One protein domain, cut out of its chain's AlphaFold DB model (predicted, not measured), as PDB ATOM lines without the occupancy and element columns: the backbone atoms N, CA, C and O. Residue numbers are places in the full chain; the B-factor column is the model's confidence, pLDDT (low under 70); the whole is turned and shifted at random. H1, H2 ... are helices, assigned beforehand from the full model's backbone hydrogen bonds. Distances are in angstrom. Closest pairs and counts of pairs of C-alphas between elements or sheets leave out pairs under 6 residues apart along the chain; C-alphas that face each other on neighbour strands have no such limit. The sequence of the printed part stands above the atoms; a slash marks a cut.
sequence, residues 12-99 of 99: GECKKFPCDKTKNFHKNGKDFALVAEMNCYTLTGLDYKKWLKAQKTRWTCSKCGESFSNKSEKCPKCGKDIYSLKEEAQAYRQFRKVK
ATOM      1  N   GLY A  12      52.613 -31.177  22.243       91.88
ATOM      2  CA  GLY A  12      51.597 -30.601  23.138       91.88
ATOM      3  C   GLY A  12      51.324 -31.423  24.401       91.88
ATOM      4  O   GLY A  12      50.924 -30.872  25.418       91.88
ATOM      5  N   GLU A  13      51.610 -32.725  24.370       89.12
ATOM      6  CA  GLU A  13      51.452 -33.623  25.524       89.12
ATOM      7  C   GLU A  13      52.680 -33.615  26.452       89.12
ATOM      8  O   GLU A  13      52.648 -34.145  27.564       89.12
ATOM      9  N   CYS A  14      53.793 -33.023  26.009       90.31
ATOM     10  CA  CYS A  14      55.006 -32.946  26.806       90.31
ATOM     11  C   CYS A  14      54.832 -31.940  27.947       90.31
ATOM     12  O   CYS A  14      54.584 -30.762  27.711       90.31
ATOM     13  N   LYS A  15      55.111 -32.350  29.191       89.12
ATOM     14  CA  LYS A  15      55.042 -31.470  30.380       89.12
ATOM     15  C   LYS A  15      55.944 -30.230  30.320       89.12
ATOM     16  O   LYS A  15      55.784 -29.322  31.124       89.12
ATOM     17  N   LYS A  16      56.934 -30.209  29.421       91.94
ATOM     18  CA  LYS A  16      57.816 -29.050  29.207       91.94
ATOM     19  C   LYS A  16      57.397 -28.182  28.022       91.94
ATOM     20  O   LYS A  16      58.141 -27.277  27.658       91.94
ATOM     21  N   PHE A  17      56.284 -28.492  27.367       92.31
ATOM     22  CA  PHE A  17      55.753 -27.671  26.295       92.31
ATOM     23  C   PHE A  17      55.146 -26.376  26.861       92.31
ATOM     24  O   PHE A  17      54.413 -26.447  27.845       92.31
ATOM     25  N   PRO A  18      55.408 -25.208  26.248       93.94
ATOM     26  CA  PRO A  18      56.350 -24.966  25.151       93.94
ATOM     27  C   PRO A  18      57.817 -24.928  25.631       93.94
ATOM     28  O   PRO A  18      58.168 -24.168  26.533       93.94
ATOM     29  N   CYS A  19      58.708 -25.677  24.971       93.50
ATOM     30  CA  CYS A  19      60.152 -25.669  25.252       93.50
ATOM     31  C   CYS A  19      60.929 -24.877  24.190       93.50
ATOM     32  O   CYS A  19      60.382 -24.526  23.145       93.50
ATOM     33  N   ASP A  20      62.222 -24.622  24.402       94.62
ATOM     34  CA  ASP A  20      63.018 -23.792  23.480       94.62
ATOM     35  C   ASP A  20      63.054 -24.340  22.049       94.62
ATOM     36  O   ASP A  20      62.992 -23.573  21.090       94.62
ATOM     37  N   LYS A  21      63.052 -25.671  21.879       92.62
ATOM     38  CA  LYS A  21      62.975 -26.305  20.553       92.62
ATOM     39  C   LYS A  21      61.674 -25.950  19.832       92.62
ATOM     40  O   LYS A  21      61.713 -25.545  18.674       92.62
ATOM     41  N   THR A  22      60.532 -26.071  20.513       94.38
ATOM     42  CA  THR A  22      59.227 -25.764  19.909       94.38
ATOM     43  C   THR A  22      59.060 -24.265  19.698       94.38
ATOM     44  O   THR A  22      58.624 -23.859  18.629       94.38
ATOM     45  N   LYS A  23      59.502 -23.425  20.645       94.19
ATOM     46  CA  LYS A  23      59.509 -21.960  20.482       94.19
ATOM     47  C   LYS A  23      60.333 -21.536  19.262       94.19
ATOM     48  O   LYS A  23      59.882 -20.716  18.466       94.19
ATOM     49  N   ASN A  24      61.515 -22.126  19.072       94.25
ATOM     50  CA  ASN A  24      62.369 -21.851  17.915       94.25
ATOM     51  C   ASN A  24      61.748 -22.317  16.592       94.25
ATOM     52  O   ASN A  24      61.887 -21.628  15.585       94.25
ATOM     53  N   PHE A  25      61.035 -23.444  16.590       93.62
ATOM     54  CA  PHE A  25      60.290 -23.892  15.417       93.62
ATOM     55  C   PHE A  25      59.123 -22.943  15.089       93.62
ATOM     56  O   PHE A  25      58.998 -22.508  13.947       93.62
ATOM     57  N   HIS A  26      58.320 -22.548  16.083       93.38
ATOM     58  CA  HIS A  26      57.109 -21.732  15.893       93.38
ATOM     59  C   HIS A  26      57.377 -20.254  15.568       93.38
ATOM     60  O   HIS A  26      56.532 -19.582  14.974       93.38
ATOM     61  N   LYS A  27      58.554 -19.726  15.926       89.81
ATOM     62  CA  LYS A  27      58.919 -18.326  15.653       89.81
ATOM     63  C   LYS A  27      59.423 -18.066  14.229       89.81
ATOM     64  O   LYS A  27      59.693 -16.919  13.896       89.81
ATOM     65  N   ASN A  28      59.544 -19.090  13.377       85.25
ATOM     66  CA  ASN A  28      60.117 -18.947  12.030       85.25
ATOM     67  C   ASN A  28      59.210 -18.209  11.018       85.25
ATOM     68  O   ASN A  28      59.586 -18.065   9.856       85.25
ATOM     69  N   GLY A  29      58.014 -17.780  11.434       80.31
ATOM     70  CA  GLY A  29      57.081 -16.986  10.631       80.31
ATOM     71  C   GLY A  29      56.317 -17.758   9.552       80.31
ATOM     72  O   GLY A  29      55.410 -17.184   8.950       80.31
ATOM     73  N   LYS A  30      56.634 -19.040   9.325       93.38
ATOM     74  CA  LYS A  30      55.993 -19.874   8.305       93.38
ATOM     75  C   LYS A  30      54.611 -20.327   8.770       93.38
ATOM     76  O   LYS A  30      54.437 -20.734   9.917       93.38
ATOM     77  N   ASP A  31      53.649 -20.337   7.853       95.75
ATOM     78  CA  ASP A  31      52.251 -20.658   8.165       95.75
ATOM     79  C   ASP A  31      52.088 -22.051   8.790       95.75
ATOM     80  O   ASP A  31      51.400 -22.206   9.797       95.75
ATOM     81  N   PHE A  32      52.817 -23.057   8.293       93.94
ATOM     82  CA  PHE A  32      52.792 -24.394   8.895       93.94
ATOM     83  C   PHE A  32      53.329 -24.420  10.331       93.94
ATOM     84  O   PHE A  32      52.894 -25.250  11.122       93.94
ATOM     85  N   ALA A  33      54.275 -23.546  10.680       95.12
ATOM     86  CA  ALA A  33      54.841 -23.501  12.022       95.12
ATOM     87  C   ALA A  33      53.866 -22.847  13.008       95.12
ATOM     88  O   ALA A  33      53.776 -23.279  14.154       95.12
ATOM     89  N   LEU A  34      53.091 -21.861  12.542       95.06
ATOM     90  CA  LEU A  34      51.996 -21.256  13.299       95.06
ATOM     91  C   LEU A  34      50.858 -22.252  13.542       95.06
ATOM     92  O   LEU A  34      50.411 -22.413  14.672       95.06
ATOM     93  N   VAL A  35      50.430 -22.974  12.506       95.69
ATOM     94  CA  VAL A  35      49.384 -24.000  12.646       95.69
ATOM     95  C   VAL A  35      49.872 -25.178  13.502       95.69
ATOM     96  O   VAL A  35      49.113 -25.715  14.307       95.69
ATOM     97  N   ALA A  36      51.152 -25.554  13.413       95.31
ATOM     98  CA  ALA A  36      51.743 -26.545  14.312       95.31
ATOM     99  C   ALA A  36      51.735 -26.085  15.780       95.31
ATOM    100  O   ALA A  36      51.422 -26.886  16.662       95.31
ATOM    101  N   GLU A  37      52.020 -24.804  16.044       95.50
ATOM    102  CA  GLU A  37      51.922 -24.216  17.383       95.50
ATOM    103  C   GLU A  37      50.499 -24.315  17.933       95.50
ATOM    104  O   GLU A  37      50.298 -24.828  19.036       95.50
ATOM    105  N   MET A  38      49.517 -23.890  17.135       95.12
ATOM    106  CA  MET A  38      48.099 -23.978  17.475       95.12
ATOM    107  C   MET A  38      47.688 -25.421  17.804       95.12
ATOM    108  O   MET A  38      47.036 -25.671  18.818       95.12
ATOM    109  N   ASN A  39      48.105 -26.386  16.981       95.56
ATOM    110  CA  ASN A  39      47.819 -27.802  17.201       95.56
ATOM    111  C   ASN A  39      48.445 -28.330  18.494       95.56
ATOM    112  O   ASN A  39      47.783 -29.060  19.231       95.56
ATOM    113  N   CYS A  40      49.681 -27.934  18.815       95.06
ATOM    114  CA  CYS A  40      50.304 -28.320  20.078       95.06
ATOM    115  C   CYS A  40      49.531 -27.762  21.281       95.06
ATOM    116  O   CYS A  40      49.258 -28.517  22.206       95.06
ATOM    117  N   TYR A  41      49.118 -26.488  21.258       94.50
ATOM    118  CA  TYR A  41      48.277 -25.920  22.323       94.50
ATOM    119  C   TYR A  41      46.881 -26.541  22.390       94.50
ATOM    120  O   TYR A  41      46.304 -26.630  23.463       94.50
ATOM    121  N   THR A  42      46.327 -27.000  21.270       94.25
ATOM    122  CA  THR A  42      45.038 -27.706  21.276       94.25
ATOM    123  C   THR A  42      45.170 -29.055  21.990       94.25
ATOM    124  O   THR A  42      44.312 -29.439  22.781       94.25
ATOM    125  N   LEU A  43      46.279 -29.757  21.753       93.31
ATOM    126  CA  LEU A  43      46.585 -31.061  22.342       93.31
ATOM    127  C   LEU A  43      46.975 -31.004  23.829       93.31
ATOM    128  O   LEU A  43      47.042 -32.054  24.459       93.31
ATOM    129  N   THR A  44      47.179 -29.820  24.423       90.12
ATOM    130  CA  THR A  44      47.368 -29.712  25.884       90.12
ATOM    131  C   THR A  44      46.056 -29.923  26.651       90.12
ATOM    132  O   THR A  44      46.096 -30.265  27.829       90.12
ATOM    133  N   GLY A  45      44.900 -29.722  26.000       80.94
ATOM    134  CA  GLY A  45      43.568 -29.832  26.609       80.94
ATOM    135  C   GLY A  45      42.611 -30.810  25.918       80.94
ATOM    136  O   GLY A  45      41.494 -31.000  26.396       80.94
ATOM    137  N   LEU A  46      43.014 -31.429  24.803       82.94
ATOM    138  CA  LEU A  46      42.177 -32.341  24.021       82.94
ATOM    139  C   LEU A  46      42.823 -33.724  23.885       82.94
ATOM    140  O   LEU A  46      44.015 -33.840  23.625       82.94
ATOM    141  N   ASP A  47      42.004 -34.776  23.979       89.19
ATOM    142  CA  ASP A  47      42.422 -36.146  23.665       89.19
ATOM    143  C   ASP A  47      42.938 -36.268  22.218       89.19
ATOM    144  O   ASP A  47      42.321 -35.774  21.267       89.19
ATOM    145  N   TYR A  48      44.046 -36.990  22.042       89.12
ATOM    146  CA  TYR A  48      44.718 -37.141  20.753       89.12
ATOM    147  C   TYR A  48      43.816 -37.747  19.665       89.12
ATOM    148  O   TYR A  48      43.847 -37.300  18.515       89.12
ATOM    149  N   LYS A  49      42.958 -38.727  19.994       92.00
ATOM    150  CA  LYS A  49      42.040 -39.331  19.011       92.00
ATOM    151  C   LYS A  49      40.947 -38.350  18.598       92.00
ATOM    152  O   LYS A  49      40.589 -38.296  17.419       92.00
ATOM    153  N   LYS A  50      40.432 -37.551  19.541       94.19
ATOM    154  CA  LYS A  50      39.491 -36.462  19.233       94.19
ATOM    155  C   LYS A  50      40.129 -35.426  18.310       94.19
ATOM    156  O   LYS A  50      39.503 -35.043  17.322       94.19
ATOM    157  N   TRP A  51      41.377 -35.036  18.574       94.94
ATOM    158  CA  TRP A  51      42.121 -34.130  17.699       94.94
ATOM    159  C   TRP A  51      42.304 -34.720  16.292       94.94
ATOM    160  O   TRP A  51      41.990 -34.048  15.313       94.94
ATOM    161  N   LEU A  52      42.695 -35.995  16.163       95.00
ATOM    162  CA  LEU A  52      42.819 -36.664  14.858       95.00
ATOM    163  C   LEU A  52      41.503 -36.680  14.069       95.00
ATOM    164  O   LEU A  52      41.503 -36.439  12.860       95.00
ATOM    165  N   LYS A  53      40.372 -36.935  14.737       96.38
ATOM    166  CA  LYS A  53      39.051 -36.890  14.095       96.38
ATOM    167  C   LYS A  53      38.732 -35.483  13.586       96.38
ATOM    168  O   LYS A  53      38.288 -35.344  12.449       96.38
ATOM    169  N   ALA A  54      39.006 -34.456  14.392       95.81
ATOM    170  CA  ALA A  54      38.818 -33.063  13.995       95.81
ATOM    171  C   ALA A  54      39.710 -32.681  12.803       95.81
ATOM    172  O   ALA A  54      39.223 -32.073  11.854       95.81
ATOM    173  N   GLN A  55      40.978 -33.110  12.794       96.56
ATOM    174  CA  GLN A  55      41.884 -32.891  11.663       96.56
ATOM    175  C   GLN A  55      41.386 -33.583  10.393       96.56
ATOM    176  O   GLN A  55      41.367 -32.968   9.330       96.56
ATOM    177  N   LYS A  56      40.903 -34.828  10.484       96.94
ATOM    178  CA  LYS A  56      40.322 -35.521   9.326       96.94
ATOM    179  C   LYS A  56      39.165 -34.723   8.721       96.94
ATOM    180  O   LYS A  56      39.119 -34.550   7.509       96.94
ATOM    181  N   THR A  57      38.263 -34.198   9.550       96.56
ATOM    182  CA  THR A  57      37.160 -33.345   9.080       96.56
ATOM    183  C   THR A  57      37.668 -32.028   8.487       96.56
ATOM    184  O   THR A  57      37.237 -31.645   7.404       96.56
ATOM    185  N   ARG A  58      38.615 -31.361   9.155       96.31
ATOM    186  CA  ARG A  58      39.230 -30.093   8.729       96.31
ATOM    187  C   ARG A  58      39.882 -30.173   7.347       96.31
ATOM    188  O   ARG A  58      39.801 -29.204   6.594       96.31
ATOM    189  N   TRP A  59      40.515 -31.300   7.028       97.06
ATOM    190  CA  TRP A  59      41.215 -31.550   5.760       97.06
ATOM    191  C   TRP A  59      40.359 -32.301   4.727       97.06
ATOM    192  O   TRP A  59      40.889 -32.858   3.767       97.06
ATOM    193  N   THR A  60      39.033 -32.313   4.911       97.62
ATOM    194  CA  THR A  60      38.063 -32.926   3.995       97.62
ATOM    195  C   THR A  60      37.103 -31.872   3.451       97.62
ATOM    196  O   THR A  60      36.556 -31.054   4.190       97.62
ATOM    197  N   CYS A  61      36.873 -31.870   2.137       97.62
ATOM    198  CA  CYS A  61      35.972 -30.921   1.498       97.62
ATOM    199  C   CYS A  61      34.526 -31.147   1.953       97.62
ATOM    200  O   CYS A  61      33.955 -32.213   1.730       97.62
ATOM    201  N   SER A  62      33.889 -30.101   2.483       96.25
ATOM    202  CA  SER A  62      32.494 -30.153   2.941       96.25
ATOM    203  C   SER A  62      31.459 -30.353   1.830       96.25
ATOM    204  O   SER A  62      30.311 -30.653   2.130       96.25
ATOM    205  N   LYS A  63      31.830 -30.167   0.553       97.19
ATOM    206  CA  LYS A  63      30.913 -30.325  -0.590       97.19
ATOM    207  C   LYS A  63      30.967 -31.714  -1.216       97.19
ATOM    208  O   LYS A  63      29.922 -32.257  -1.539       97.19
ATOM    209  N   CYS A  64      32.161 -32.261  -1.439       97.12
ATOM    210  CA  CYS A  64      32.323 -33.518  -2.181       97.12
ATOM    211  C   CYS A  64      33.048 -34.627  -1.410       97.12
ATOM    212  O   CYS A  64      33.255 -35.701  -1.967       97.12
ATOM    213  N   GLY A  65      33.472 -34.375  -0.167       96.94
ATOM    214  CA  GLY A  65      34.160 -35.361   0.671       96.94
ATOM    215  C   GLY A  65      35.614 -35.645   0.286       96.94
ATOM    216  O   GLY A  65      36.243 -36.495   0.907       96.94
ATOM    217  N   GLU A  66      36.169 -34.950  -0.712       97.81
ATOM    218  CA  GLU A  66      37.560 -35.150  -1.125       97.81
ATOM    219  C   GLU A  66      38.534 -34.604  -0.078       97.81
ATOM    220  O   GLU A  66      38.369 -33.478   0.402       97.81
ATOM    221  N   SER A  67      39.565 -35.380   0.255       97.31
ATOM    222  CA  SER A  67      40.647 -34.905   1.120       97.31
ATOM    223  C   SER A  67      41.566 -33.948   0.364       97.31
ATOM    224  O   SER A  67      41.751 -34.064  -0.845       97.31
ATOM    225  N   PHE A  68      42.158 -32.988   1.066       96.44
ATOM    226  CA  PHE A  68      43.066 -32.021   0.452       96.44
ATOM    227  C   PHE A  68      44.305 -31.765   1.308       96.44
ATOM    228  O   PHE A  68      44.332 -32.026   2.510       96.44
ATOM    229  N   SER A  69      45.359 -31.270   0.658       94.25
ATOM    230  CA  SER A  69      46.647 -31.012   1.300       94.25
ATOM    231  C   SER A  69      46.711 -29.612   1.909       94.25
ATOM    232  O   SER A  69      45.940 -28.721   1.555       94.25
ATOM    233  N   ASN A  70      47.720 -29.376   2.742       92.19
ATOM    234  CA  ASN A  70      48.012 -28.056   3.304       92.19
ATOM    235  C   ASN A  70      48.450 -26.994   2.276       92.19
ATOM    236  O   ASN A  70      48.538 -25.822   2.626       92.19
ATOM    237  N   LYS A  71      48.712 -27.383   1.023       92.31
ATOM    238  CA  LYS A  71      49.030 -26.466  -0.084       92.31
ATOM    239  C   LYS A  71      47.805 -26.097  -0.921       92.31
ATOM    240  O   LYS A  71      47.918 -25.296  -1.839       92.31
ATOM    241  N   SER A  72      46.661 -26.722  -0.662       95.00
ATOM    242  CA  SER A  72      45.450 -26.518  -1.447       95.00
ATOM    243  C   SER A  72      44.718 -25.254  -0.977       95.00
ATOM    244  O   SER A  72      44.472 -25.088   0.215       95.00
ATOM    245  N   GLU A  73      44.343 -24.387  -1.919       95.12
ATOM    246  CA  GLU A  73      43.457 -23.228  -1.682       95.12
ATOM    247  C   GLU A  73      42.018 -23.494  -2.155       95.12
ATOM    248  O   GLU A  73      41.060 -22.904  -1.660       95.12
ATOM    249  N   LYS A  74      41.850 -24.447  -3.078       97.12
ATOM    250  CA  LYS A  74      40.557 -24.947  -3.559       97.12
ATOM    251  C   LYS A  74      40.525 -26.465  -3.485       97.12
ATOM    252  O   LYS A  74      41.564 -27.127  -3.537       97.12
ATOM    253  N   CYS A  75      39.328 -27.033  -3.378       97.56
ATOM    254  CA  CYS A  75      39.138 -28.474  -3.433       97.56
ATOM    255  C   CYS A  75      39.606 -29.010  -4.799       97.56
ATOM    256  O   CYS A  75      39.058 -28.587  -5.820       97.56
ATOM    257  N   PRO A  76      40.536 -29.985  -4.839       96.62
ATOM    258  CA  PRO A  76      41.108 -30.478  -6.094       96.62
ATOM    259  C   PRO A  76      40.098 -31.221  -6.979       96.62
ATOM    260  O   PRO A  76      40.324 -31.360  -8.173       96.62
ATOM    261  N   LYS A  77      38.978 -31.687  -6.410       97.44
ATOM    262  CA  LYS A  77      37.945 -32.438  -7.138       97.44
ATOM    263  C   LYS A  77      36.772 -31.589  -7.608       97.44
ATOM    264  O   LYS A  77      36.284 -31.792  -8.708       97.44
ATOM    265  N   CYS A  78      36.268 -30.682  -6.768       97.44
ATOM    266  CA  CYS A  78      35.037 -29.937  -7.072       97.44
ATOM    267  C   CYS A  78      35.225 -28.423  -7.223       97.44
ATOM    268  O   CYS A  78      34.239 -27.716  -7.421       97.44
ATOM    269  N   GLY A  79      36.452 -27.915  -7.066       96.69
ATOM    270  CA  GLY A  79      36.786 -26.501  -7.253       96.69
ATOM    271  C   GLY A  79      36.241 -25.540  -6.190       96.69
ATOM    272  O   GLY A  79      36.514 -24.348  -6.276       96.69
ATOM    273  N   LYS A  80      35.493 -26.026  -5.188       96.69
ATOM    274  CA  LYS A  80      34.999 -25.198  -4.077       96.69
ATOM    275  C   LYS A  80      36.171 -24.624  -3.279       96.69
ATOM    276  O   LYS A  80      37.112 -25.364  -2.986       96.69
ATOM    277  N   ASP A  81      36.063 -23.367  -2.870       96.31
ATOM    278  CA  ASP A  81      37.003 -22.753  -1.934       96.31
ATOM    279  C   ASP A  81      37.029 -23.530  -0.609       96.31
ATOM    280  O   ASP A  81      36.003 -24.009  -0.106       96.31
ATOM    281  N   ILE A  82      38.225 -23.705  -0.063       96.38
ATOM    282  CA  ILE A  82      38.451 -24.400   1.204       96.38
ATOM    283  C   ILE A  82      39.124 -23.446   2.173       96.38
ATOM    284  O   ILE A  82      39.839 -22.545   1.759       96.38
ATOM    285  N   TYR A  83      38.946 -23.697   3.467       96.00
ATOM    286  CA  TYR A  83      39.749 -23.020   4.471       96.00
ATOM    287  C   TYR A  83      41.202 -23.488   4.314       96.00
ATOM    288  O   TYR A  83      41.526 -24.649   4.577       96.00
ATOM    289  N   SER A  84      42.066 -22.630   3.796       95.94
ATOM    290  CA  SER A  84      43.456 -22.947   3.461       95.94
ATOM    291  C   SER A  84      44.359 -22.925   4.699       95.94
ATOM    292  O   SER A  84      43.994 -22.407   5.757       95.94
ATOM    293  N   LEU A  85      45.578 -23.465   4.580       96.25
ATOM    294  CA  LEU A  85      46.586 -23.343   5.642       96.25
ATOM    295  C   LEU A  85      46.914 -21.871   5.939       96.25
ATOM    296  O   LEU A  85      47.156 -21.512   7.088       96.25
ATOM    297  N   LYS A  86      46.924 -21.030   4.901       95.75
ATOM    298  CA  LYS A  86      47.237 -19.603   5.003       95.75
ATOM    299  C   LYS A  86      46.186 -18.863   5.827       95.75
ATOM    300  O   LYS A  86      46.539 -18.102   6.723       95.75
ATOM    301  N   GLU A  87      44.907 -19.120   5.562       96.19
ATOM    302  CA  GLU A  87      43.805 -18.529   6.330       96.19
ATOM    303  C   GLU A  87      43.800 -19.019   7.785       96.19
ATOM    304  O   GLU A  87      43.594 -18.224   8.703       96.19
ATOM    305  N   GLU A  88      44.107 -20.298   8.020       96.31
ATOM    306  CA  GLU A  88      44.258 -20.853   9.372       96.31
ATOM    307  C   GLU A  88      45.424 -20.223  10.138       96.31
ATOM    308  O   GLU A  88      45.273 -19.784  11.280       96.31
ATOM    309  N   ALA A  89      46.581 -20.085   9.487       96.19
ATOM    310  CA  ALA A  89      47.736 -19.412  10.061       96.19
ATOM    311  C   ALA A  89      47.460 -17.928  10.340       96.19
ATOM    312  O   ALA A  89      47.903 -17.403  11.362       96.19
ATOM    313  N   GLN A  90      46.723 -17.242   9.463       95.75
ATOM    314  CA  GLN A  90      46.334 -15.848   9.657       95.75
ATOM    315  C   GLN A  90      45.396 -15.684  10.856       95.75
ATOM    316  O   GLN A  90      45.648 -14.809  11.689       95.75
ATOM    317  N   ALA A  91      44.377 -16.536  10.983       95.44
ATOM    318  CA  ALA A  91      43.464 -16.527  12.123       95.44
ATOM    319  C   ALA A  91      44.219 -16.764  13.441       95.44
ATOM    320  O   ALA A  91      44.075 -16.002  14.399       95.44
ATOM    321  N   TYR A  92      45.117 -17.755  13.470       95.31
ATOM    322  CA  TYR A  92      45.928 -18.015  14.657       95.31
ATOM    323  C   TYR A  92      46.913 -16.876  14.965       95.31
ATOM    324  O   TYR A  92      47.097 -16.504  16.124       95.31
ATOM    325  N   ARG A  93      47.516 -16.259  13.940       93.88
ATOM    326  CA  ARG A  93      48.394 -15.091  14.108       93.88
ATOM    327  C   ARG A  93      47.648 -13.920  14.752       93.88
ATOM    328  O   ARG A  93      48.249 -13.211  15.554       93.88
ATOM    329  N   GLN A  94      46.377 -13.707  14.409       93.06
ATOM    330  CA  GLN A  94      45.539 -12.685  15.041       93.06
ATOM    331  C   GLN A  94      45.239 -13.039  16.499       93.06
ATOM    332  O   GLN A  94      45.483 -12.213  17.372       93.06
ATOM    333  N   PHE A  95      44.826 -14.280  16.778       90.50
ATOM    334  CA  PHE A  95      44.616 -14.762  18.146       90.50
ATOM    335  C   PHE A  95      45.859 -14.568  19.031       90.50
ATOM    336  O   PHE A  95      45.760 -14.065  20.147       90.50
ATOM    337  N   ARG A  96      47.051 -14.889  18.508       87.81
ATOM    338  CA  ARG A  96      48.325 -14.772  19.233       87.81
ATOM    339  C   ARG A  96      48.723 -13.332  19.575       87.81
ATOM    340  O   ARG A  96      49.562 -13.151  20.440       87.81
ATOM    341  N   LYS A  97      48.185 -12.320  18.887       85.19
ATOM    342  CA  LYS A  97      48.459 -10.903  19.196       85.19
ATOM    343  C   LYS A  97      47.614 -10.364  20.352       85.19
ATOM    344  O   LYS A  97      47.959  -9.326  20.897       85.19
ATOM    345  N   VAL A  98      46.489 -11.014  20.652       76.06
ATOM    346  CA  VAL A  98      45.508 -10.561  21.654       76.06
ATOM    347  C   VAL A  98      45.747 -11.219  23.023       76.06
ATOM    348  O   VAL A  98      45.211 -10.760  24.027       76.06
ATOM    349  N   LYS A  99      46.554 -12.281  23.063       58.59
ATOM    350  CA  LYS A  99      47.018 -12.963  24.277       58.59
ATOM    351  C   LYS A  99      48.411 -12.499  24.673       58.59
ATOM    352  O   LYS A  99      48.668 -12.504  25.894       58.59
TER     353      LYS A  99
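This is residues 12 to 99 of the 99 residues of an uncharacterized protein of Anaerohalosphaera lusitana (UniProt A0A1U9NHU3). The longest helix, H4, crosses H2, which lies in the middle of the helical part with short H1 on one side and H3 near it on the other. Beyond these helices a long stretch without a named element, residues 59 to 84, is folded into loops that make one end of an elongated outline spanning 42 by 27 by 22 A. The printed part has 88 residues, with four named helices in the order H1, H2, H3, H4 and no named strand; its class is all helix. It is only just compact, close to loose, with a radius of gyration of the C-alphas of 14.3 A.

H4, residues 85 to 98, touches H2, residues 31 to 43; their closest C-alphas, of Ala 89 and Asp 31, are 5.1 A apart. They run the same way at a steep tilt of 65 degrees. H2 touches H1, residues 20 to 26, with residues 33 to 37 alone; the closest C-alphas, of Ala 33 and His 26, are 4.8 A apart, and the two run opposite ways at a steep tilt of 56 degrees. H3, residues 48 to 58, is close to H2 but not clearly touching, the closest C-alphas, of Trp 51 and Leu 43, being 7.1 A apart. H1 and H3 are apart, and H4 is apart from both. In H1, H2 and H3 every O i to N i+4 pair is within hydrogen-bond range; in H4, 9 of 10 are.

H4 measures 20.5 A from C-alpha 85 at (46.586, -23.343, 5.642) to C-alpha 98 at (45.508, -10.561, 21.654). H2 measures 18.5 A, H3 15.0 A and H1 9.8 A, the last beginning at C-alpha 20 at (63.018, -23.792, 23.480).

The C-alphas farthest apart, of Lys 16 and Cys 78, are 42.8 A apart. The printed part has no cut. The link from H3 to H4 is long, 26 residues, and the other two are tight. The mean pLDDT of the printed part is 93.4; residue 99 alone is under 70.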